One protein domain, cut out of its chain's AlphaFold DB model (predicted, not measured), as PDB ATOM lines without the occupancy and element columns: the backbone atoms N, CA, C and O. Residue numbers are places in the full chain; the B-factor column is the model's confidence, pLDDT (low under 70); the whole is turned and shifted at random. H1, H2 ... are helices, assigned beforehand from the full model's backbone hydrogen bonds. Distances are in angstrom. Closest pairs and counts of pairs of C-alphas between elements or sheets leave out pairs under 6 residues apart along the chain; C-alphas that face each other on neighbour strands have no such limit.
ATOM      1  N   GLU A 182     227.946 168.097 274.259       84.94
ATOM      2  CA  GLU A 182     228.830 167.729 273.159       84.94
ATOM      3  C   GLU A 182     228.364 168.347 271.831       84.94
ATOM      4  O   GLU A 182     229.178 168.947 271.127       84.94
ATOM      5  N   ASP A 183     227.059 168.315 271.543       86.44
ATOM      6  CA  ASP A 183     226.487 168.933 270.337       86.44
ATOM      7  C   ASP A 183     226.647 170.459 270.357       86.44
ATOM      8  O   ASP A 183     227.040 171.074 269.363       86.44
ATOM      9  N   PHE A 184     226.423 171.083 271.518       88.62
ATOM     10  CA  PHE A 184     226.663 172.513 271.706       88.62
ATOM     11  C   PHE A 184     228.138 172.869 271.471       88.62
ATOM     12  O   PHE A 184     228.450 173.882 270.842       88.62
ATOM     13  N   ARG A 185     229.074 172.040 271.946       88.44
ATOM     14  CA  ARG A 185     230.511 172.263 271.728       88.44
ATOM     15  C   ARG A 185     230.895 172.149 270.258       88.44
ATOM     16  O   ARG A 185     231.741 172.928 269.826       88.44
ATOM     17  N   ALA A 186     230.284 171.228 269.519       85.56
ATOM     18  CA  ALA A 186     230.508 171.080 268.086       85.56
ATOM     19  C   ALA A 186     229.965 172.279 267.287       85.56
ATOM     20  O   ALA A 186     230.624 172.740 266.357       85.56
ATOM     21  N   ALA A 187     228.807 172.820 267.678       84.88
ATOM     22  CA  ALA A 187     228.189 173.974 267.021       84.88
ATOM     23  C   ALA A 187     228.917 175.307 267.286       84.88
ATOM     24  O   ALA A 187     228.820 176.225 266.473       84.88
ATOM     25  N   TYR A 188     229.649 175.414 268.402       85.88
ATOM     26  CA  TYR A 188     230.355 176.632 268.813       85.88
ATOM     27  C   TYR A 188     231.850 176.379 269.099       85.88
ATOM     28  O   TYR A 188     232.290 176.446 270.260       85.88
ATOM     29  N   PRO A 189     232.660 176.084 268.062       82.38
ATOM     30  CA  PRO A 189     234.089 175.808 268.212       82.38
ATOM     31  C   PRO A 189     234.883 177.032 268.694       82.38
ATOM     32  O   PRO A 189     235.965 176.889 269.259       82.38
ATOM     33  N   GLU A 190     234.343 178.242 268.518       80.19
ATOM     34  CA  GLU A 190     234.955 179.492 268.963       80.19
ATOM     35  C   GLU A 190     234.889 179.699 270.482       80.19
ATOM     36  O   GLU A 190     235.582 180.566 271.020       80.19
ATOM     37  N   ILE A 191     234.056 178.921 271.180       84.69
ATOM     38  CA  ILE A 191     234.035 178.891 272.639       84.69
ATOM     39  C   ILE A 191     235.145 177.942 273.098       84.69
ATOM     40  O   ILE A 191     235.145 176.749 272.801       84.69
ATOM     41  N   GLN A 192     236.111 178.467 273.836       79.38
ATOM     42  CA  GLN A 192     237.252 177.726 274.352       79.38
ATOM     43  C   GLN A 192     237.037 177.283 275.804       79.38
ATOM     44  O   GLN A 192     236.079 177.660 276.487       79.38
ATOM     45  N   GLY A 193     237.961 176.460 276.292       79.69
ATOM     46  CA  GLY A 193     237.909 175.893 277.631       79.69
ATOM     47  C   GLY A 193     237.046 174.637 277.714       79.69
ATOM     48  O   GLY A 193     236.585 174.077 276.716       79.69
ATOM     49  N   SER A 194     236.877 174.147 278.935       80.00
ATOM     50  CA  SER A 194     236.154 172.914 279.222       80.00
ATOM     51  C   SER A 194     235.573 172.953 280.628       80.00
ATOM     52  O   SER A 194     236.116 173.587 281.531       80.00
ATOM     53  N   LEU A 195     234.443 172.277 280.807       81.12
ATOM     54  CA  LEU A 195     233.803 172.133 282.107       81.12
ATOM     55  C   LEU A 195     234.425 170.949 282.850       81.12
ATOM     56  O   LEU A 195     234.217 169.805 282.446       81.12
ATOM     57  N   PHE A 196     235.156 171.232 283.932       64.50
ATOM     58  CA  PHE A 196     235.825 170.233 284.772       64.50
ATOM     59  C   PHE A 196     235.554 170.441 286.269       64.50
ATOM     60  O   PHE A 196     235.128 171.510 286.714       64.50
ATOM     61  N   GLY A 197     235.801 169.400 287.068       75.44
ATOM     62  CA  GLY A 197     235.610 169.435 288.516       75.44
ATOM     63  C   GLY A 197     234.170 169.786 288.895       75.44
ATOM     64  O   GLY A 197     233.222 169.137 288.461       75.44
ATOM     65  N   SER A 198     233.986 170.838 289.698       70.81
ATOM     66  CA  SER A 198     232.641 171.281 290.104       70.81
ATOM     67  C   SER A 198     231.783 171.791 288.937       70.81
ATOM     68  O   SER A 198     230.557 171.761 289.038       70.81
ATOM     69  N   ALA A 199     232.403 172.205 287.826       76.69
ATOM     70  CA  ALA A 199     231.718 172.706 286.641       76.69
ATOM     71  C   ALA A 199     231.186 171.596 285.723       76.69
ATOM     72  O   ALA A 199     230.308 171.872 284.910       76.69
ATOM     73  N   GLU A 200     231.637 170.340 285.868       81.38
ATOM     74  CA  GLU A 200     231.087 169.207 285.095       81.38
ATOM     75  C   GLU A 200     229.580 169.062 285.287       81.38
ATOM     76  O   GLU A 200     228.879 168.634 284.374       81.38
ATOM     77  N   ARG A 201     229.070 169.494 286.449       82.12
ATOM     78  CA  ARG A 201     227.636 169.515 286.741       82.12
ATOM     79  C   ARG A 201     226.836 170.235 285.657       82.12
ATOM     80  O   ARG A 201     225.727 169.817 285.369       82.12
ATOM     81  N   TYR A 202     227.389 171.286 285.045       85.06
ATOM     82  CA  TYR A 202     226.682 172.076 284.039       85.06
ATOM     83  C   TYR A 202     226.389 171.284 282.765       85.06
ATOM     84  O   TYR A 202     225.397 171.572 282.108       85.06
ATOM     85  N   LYS A 203     227.178 170.247 282.454       85.94
ATOM     86  CA  LYS A 203     226.921 169.379 281.296       85.94
ATOM     87  C   LYS A 203     225.535 168.734 281.371       85.94
ATOM     88  O   LYS A 203     224.871 168.622 280.355       85.94
ATOM     89  N   GLN A 204     225.104 168.365 282.579       81.81
ATOM     90  CA  GLN A 204     223.816 167.710 282.831       81.81
ATOM     91  C   GLN A 204     222.765 168.653 283.431       81.81
ATOM     92  O   GLN A 204     221.571 168.425 283.275       81.81
ATOM     93  N   ALA A 205     223.196 169.688 284.157       81.31
ATOM     94  CA  ALA A 205     222.305 170.590 284.879       81.31
ATOM     95  C   ALA A 205     221.753 171.731 284.014       81.31
ATOM     96  O   ALA A 205     220.730 172.303 284.379       81.31
ATOM     97  N   LEU A 206     222.425 172.091 282.915       86.69
ATOM     98  CA  LEU A 206     221.945 173.127 282.000       86.69
ATOM     99  C   LEU A 206     221.188 172.511 280.828       86.69
ATOM    100  O   LEU A 206     221.574 171.469 280.301       86.69
ATOM    101  N   ASN A 207     220.141 173.203 280.383       88.00
ATOM    102  CA  ASN A 207     219.516 172.931 279.098       88.00
ATOM    103  C   ASN A 207     220.295 173.676 278.005       88.00
ATOM    104  O   ASN A 207     220.103 174.876 277.816       88.00
ATOM    105  N   TRP A 208     221.188 172.979 277.298       88.12
ATOM    106  CA  TRP A 208     222.065 173.608 276.305       88.12
ATOM    107  C   TRP A 208     221.321 174.159 275.085       88.12
ATOM    108  O   TRP A 208     221.806 175.117 274.484       88.12
ATOM    109  N   SER A 209     220.121 173.652 274.776       86.44
ATOM    110  CA  SER A 209     219.241 174.267 273.774       86.44
ATOM    111  C   SER A 209     218.819 175.676 274.202       86.44
ATOM    112  O   SER A 209     218.868 176.611 273.403       86.44
ATOM    113  N   ASP A 210     218.463 175.859 275.479       87.00
ATOM    114  CA  ASP A 210     218.107 177.181 276.002       87.00
ATOM    115  C   ASP A 210     219.341 178.083 276.135       87.00
ATOM    116  O   ASP A 210     219.287 179.251 275.764       87.00
ATOM    117  N   VAL A 211     220.493 177.546 276.554       87.31
ATOM    118  CA  VAL A 211     221.763 178.301 276.572       87.31
ATOM    119  C   VAL A 211     222.101 178.839 275.177       87.31
ATOM    120  O   VAL A 211     222.483 180.004 275.052       87.31
ATOM    121  N   ALA A 212     221.925 178.036 274.123       87.06
ATOM    122  CA  ALA A 212     222.126 178.468 272.740       87.06
ATOM    123  C   ALA A 212     221.149 179.583 272.333       87.06
ATOM    124  O   ALA A 212     221.573 180.618 271.813       87.06
ATOM    125  N   ALA A 213     219.858 179.421 272.637       87.25
ATOM    126  CA  ALA A 213     218.836 180.425 272.345       87.25
ATOM    127  C   ALA A 213     219.082 181.750 273.095       87.25
ATOM    128  O   ALA A 213     218.969 182.837 272.517       87.25
ATOM    129  N   LYS A 214     219.484 181.682 274.372       87.56
ATOM    130  CA  LYS A 214     219.836 182.865 275.169       87.56
ATOM    131  C   LYS A 214     221.124 183.512 274.691       87.56
ATOM    132  O   LYS A 214     221.186 184.730 274.653       87.56
ATOM    133  N   ARG A 215     222.122 182.754 274.237       84.06
ATOM    134  CA  ARG A 215     223.348 183.331 273.664       84.06
ATOM    135  C   ARG A 215     223.087 184.107 272.368       84.06
ATOM    136  O   ARG A 215     223.778 185.084 272.100       84.06
ATOM    137  N   ALA A 216     222.100 183.699 271.573       83.44
ATOM    138  CA  ALA A 216     221.728 184.422 270.358       83.44
ATOM    139  C   ALA A 216     221.066 185.785 270.648       83.44
ATOM    140  O   ALA A 216     221.121 186.678 269.805       83.44
ATOM    141  N   THR A 217     220.456 185.940 271.827       83.94
ATOM    142  CA  THR A 217     219.628 187.103 272.195       83.94
ATOM    143  C   THR A 217     220.242 187.987 273.289       83.94
ATOM    144  O   THR A 217     219.973 189.185 273.310       83.94
ATOM    145  N   ASP A 218     221.087 187.441 274.171       85.44
ATOM    146  CA  ASP A 218     221.805 188.156 275.234       85.44
ATOM    147  C   ASP A 218     223.245 188.479 274.794       85.44
ATOM    148  O   ASP A 218     224.114 187.607 274.696       85.44
ATOM    149  N   GLU A 219     223.505 189.768 274.564       80.69
ATOM    150  CA  GLU A 219     224.804 190.298 274.139       80.69
ATOM    151  C   GLU A 219     225.941 190.059 275.152       80.69
ATOM    152  O   GLU A 219     227.107 189.998 274.758       80.69
ATOM    153  N   GLU A 220     225.653 189.873 276.445       81.06
ATOM    154  CA  GLU A 220     226.681 189.517 277.432       81.06
ATOM    155  C   GLU A 220     227.079 188.043 277.332       81.06
ATOM    156  O   GLU A 220     228.267 187.725 277.377       81.06
ATOM    157  N   LEU A 221     226.113 187.139 277.125       84.50
ATOM    158  CA  LEU A 221     226.414 185.722 276.889       84.50
ATOM    159  C   LEU A 221     227.112 185.513 275.538       84.50
ATOM    160  O   LEU A 221     227.978 184.648 275.404       84.50
ATOM    161  N   LYS A 222     226.782 186.327 274.533       86.00
ATOM    162  CA  LYS A 222     227.385 186.277 273.194       86.00
ATOM    163  C   LYS A 222     228.868 186.651 273.184       86.00
ATOM    164  O   LYS A 222     229.643 186.064 272.427       86.00
ATOM    165  N   LYS A 223     229.270 187.599 274.038       84.44
ATOM    166  CA  LYS A 223     230.672 188.024 274.206       84.44
ATOM    167  C   LYS A 223     231.532 186.979 274.905       84.44
ATOM    168  O   LYS A 223     232.755 187.022 274.774       84.44
ATOM    169  N   GLU A 224     230.920 186.050 275.630       84.06
ATOM    170  CA  GLU A 224     231.657 185.073 276.408       84.06
ATOM    171  C   GLU A 224     232.283 184.003 275.506       84.06
ATOM    172  O   GLU A 224     231.610 183.300 274.747       84.06
ATOM    173  N   ARG A 225     233.613 183.907 275.579       84.94
ATOM    174  CA  ARG A 225     234.420 182.985 274.770       84.94
ATOM    175  C   ARG A 225     234.876 181.772 275.565       84.94
ATOM    176  O   ARG A 225     235.464 180.874 274.979       84.94
ATOM    177  N   ASN A 226     234.616 181.717 276.870       87.69
ATOM    178  CA  ASN A 226     234.956 180.571 277.702       87.69
ATOM    179  C   ASN A 226     233.698 179.827 278.179       87.69
ATOM    180  O   ASN A 226     232.814 180.418 278.800       87.69
ATOM    181  N   ILE A 227     233.638 178.510 277.953       89.62
ATOM    182  CA  ILE A 227     232.450 177.688 278.249       89.62
ATOM    183  C   ILE A 227     232.041 177.711 279.729       89.62
ATOM    184  O   ILE A 227     230.854 177.671 280.047       89.62
ATOM    185  N   PHE A 228     233.006 177.819 280.648       85.81
ATOM    186  CA  PHE A 228     232.720 177.893 282.079       85.81
ATOM    187  C   PHE A 228     232.083 179.227 282.458       85.81
ATOM    188  O   PHE A 228     231.104 179.258 283.204       85.81
ATOM    189  N   ARG A 229     232.620 180.332 281.934       85.69
ATOM    190  CA  ARG A 229     232.046 181.658 282.170       85.69
ATOM    191  C   ARG A 229     230.661 181.769 281.543       85.69
ATOM    192  O   ARG A 229     229.767 182.283 282.199       85.69
ATOM    193  N   LEU A 230     230.456 181.195 280.355       88.88
ATOM    194  CA  LEU A 230     229.144 181.164 279.707       88.88
ATOM    195  C   LEU A 230     228.119 180.437 280.587       88.88
ATOM    196  O   LEU A 230     227.068 180.993 280.899       88.88
ATOM    197  N   ALA A 231     228.457 179.228 281.043       87.94
ATOM    198  CA  ALA A 231     227.605 178.425 281.918       87.94
ATOM    199  C   ALA A 231     227.288 179.140 283.243       87.94
ATOM    200  O   ALA A 231     226.157 179.088 283.728       87.94
ATOM    201  N   ARG A 232     228.273 179.838 283.818       84.94
ATOM    202  CA  ARG A 232     228.117 180.571 285.076       84.94
ATOM    203  C   ARG A 232     227.276 181.836 284.919       84.94
ATOM    204  O   ARG A 232     226.382 182.045 285.729       84.94
ATOM    205  N   SER A 233     227.534 182.650 283.898       84.50
ATOM    206  CA  SER A 233     226.746 183.855 283.606       84.50
ATOM    207  C   SER A 233     225.297 183.495 283.289       84.50
ATOM    208  O   SER A 233     224.376 184.158 283.760       84.50
ATOM    209  N   TYR A 234     225.082 182.393 282.563       88.62
ATOM    210  CA  TYR A 234     223.748 181.857 282.323       88.62
ATOM    211  C   TYR A 234     223.074 181.391 283.626       88.62
ATOM    212  O   TYR A 234     221.951 181.809 283.907       88.62
ATOM    213  N   GLU A 235     223.754 180.596 284.465       86.75
ATOM    214  CA  GLU A 235     223.207 180.158 285.763       86.75
ATOM    215  C   GLU A 235     222.855 181.360 286.655       86.75
ATOM    216  O   GLU A 235     221.793 181.372 287.270       86.75
ATOM    217  N   GLN A 236     223.706 182.387 286.699       82.62
ATOM    218  CA  GLN A 236     223.493 183.590 287.508       82.62
ATOM    219  C   GLN A 236     222.335 184.461 287.021       82.62
ATOM    220  O   GLN A 236     221.673 185.077 287.845       82.62
ATOM    221  N   LYS A 237     222.095 184.544 285.710       82.62
ATOM    222  CA  LYS A 237     221.031 185.395 285.158       82.62
ATOM    223  C   LYS A 237     219.677 184.704 285.061       82.62
ATOM    224  O   LYS A 237     218.643 185.352 285.214       82.62
ATOM    225  N   TYR A 238     219.679 183.416 284.729       81.44
ATOM    226  CA  TYR A 238     218.472 182.722 284.278       81.44
ATOM    227  C   TYR A 238     218.033 181.583 285.194       81.44
ATOM    228  O   TYR A 238     216.859 181.225 285.164       81.44
ATOM    229  N   ILE A 239     218.928 181.041 286.025       78.62
ATOM    230  CA  ILE A 239     218.592 179.967 286.975       78.62
ATOM    231  C   ILE A 239     218.489 180.515 288.399       78.62
ATOM    232  O   ILE A 239     217.555 180.186 289.123       78.62
ATOM    233  N   GLN A 240     219.428 181.365 288.806       61.19
ATOM    234  CA  GLN A 240     219.364 182.089 290.069       61.19
ATOM    235  C   GLN A 240     218.652 183.422 289.831       61.19
ATOM    236  O   GLN A 240     219.290 184.423 289.530       61.19
TER     237      GLN A 240
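What this domain is: This is residues 182 to 240 of the 242 residues of an uncharacterized protein of Acidaminococcus sp. CAG:917 (UniProt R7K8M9). This is a small cluster of five short helices with few contacts between them: H5, the longest, is nearest the middle, and H2, H3 and H4 are set round it. H1 is set off to one side, meeting H3 near that helix's first residue, Trp 208, and apart from H5; the centres of H2 and H1 are the farthest from the mean of the C-alphas, at 10.7 A and 10.6 A. The printed part has 59 residues, with five named helices in the order H1, H2, H3, H4, H5 and no named strand, and its class is all helix. It is compact, with a radius of gyration of the C-alphas of 10.3 A and spans of 28 by 27 by 17 A.

How they stand to each other: H1, residues 182 to 187, only just touches H3, residues 208 to 217, with 3 pairs of C-alphas within 8 A; the closest C-alphas, of Phe 184 and Trp 208, are 6.6 A apart. The two run the same way at a shallow tilt of 28 degrees. H2, residues 197 to 205, is close to but not clearly touching H5, residues 227 to 239; their closest C-alphas, of Tyr 202 and Ala 231, are 6.8 A apart. H3 and H5 are about perpendicular at 84 degrees and close but not clearly touching, with the closest C-alphas, of Val 211 and Tyr 234, 7.0 A apart. H4, residues 219 to 223, touches H3 only at the corner, where the closest C-alphas, of Arg 215 and Lys 222, are 5.0 A apart. H4 only just touches H5, with 3 pairs of C-alphas within 8 A, through residues 230 to 234 of H5 alone; the closest C-alphas, of Leu 221 and Leu 230, are 6.0 A apart. Every O i to N i+4 pair is within hydrogen-bond range in H1, H4 and H5, against 5 of 6 in H3 and 1 of 5 in H2, where 4 of 6 O i to N i+3 pairs are within range.

Where its parts are: H1 begins at C-alpha 182 (228.830, 167.729, 273.159). H2 measures 13.8 A, H3 14.3 A and H5 16.5 A from first to last C-alpha. H5 ends at C-alpha 239 (218.592, 179.967, 286.975).

The domain as a whole: The C-alphas of Gly 197 and Thr 217 are the two farthest apart, at 28.9 A. The printed part has no cut and no long link. The mean pLDDT of the printed part is 83.4, with residues 196 and 240 under 70.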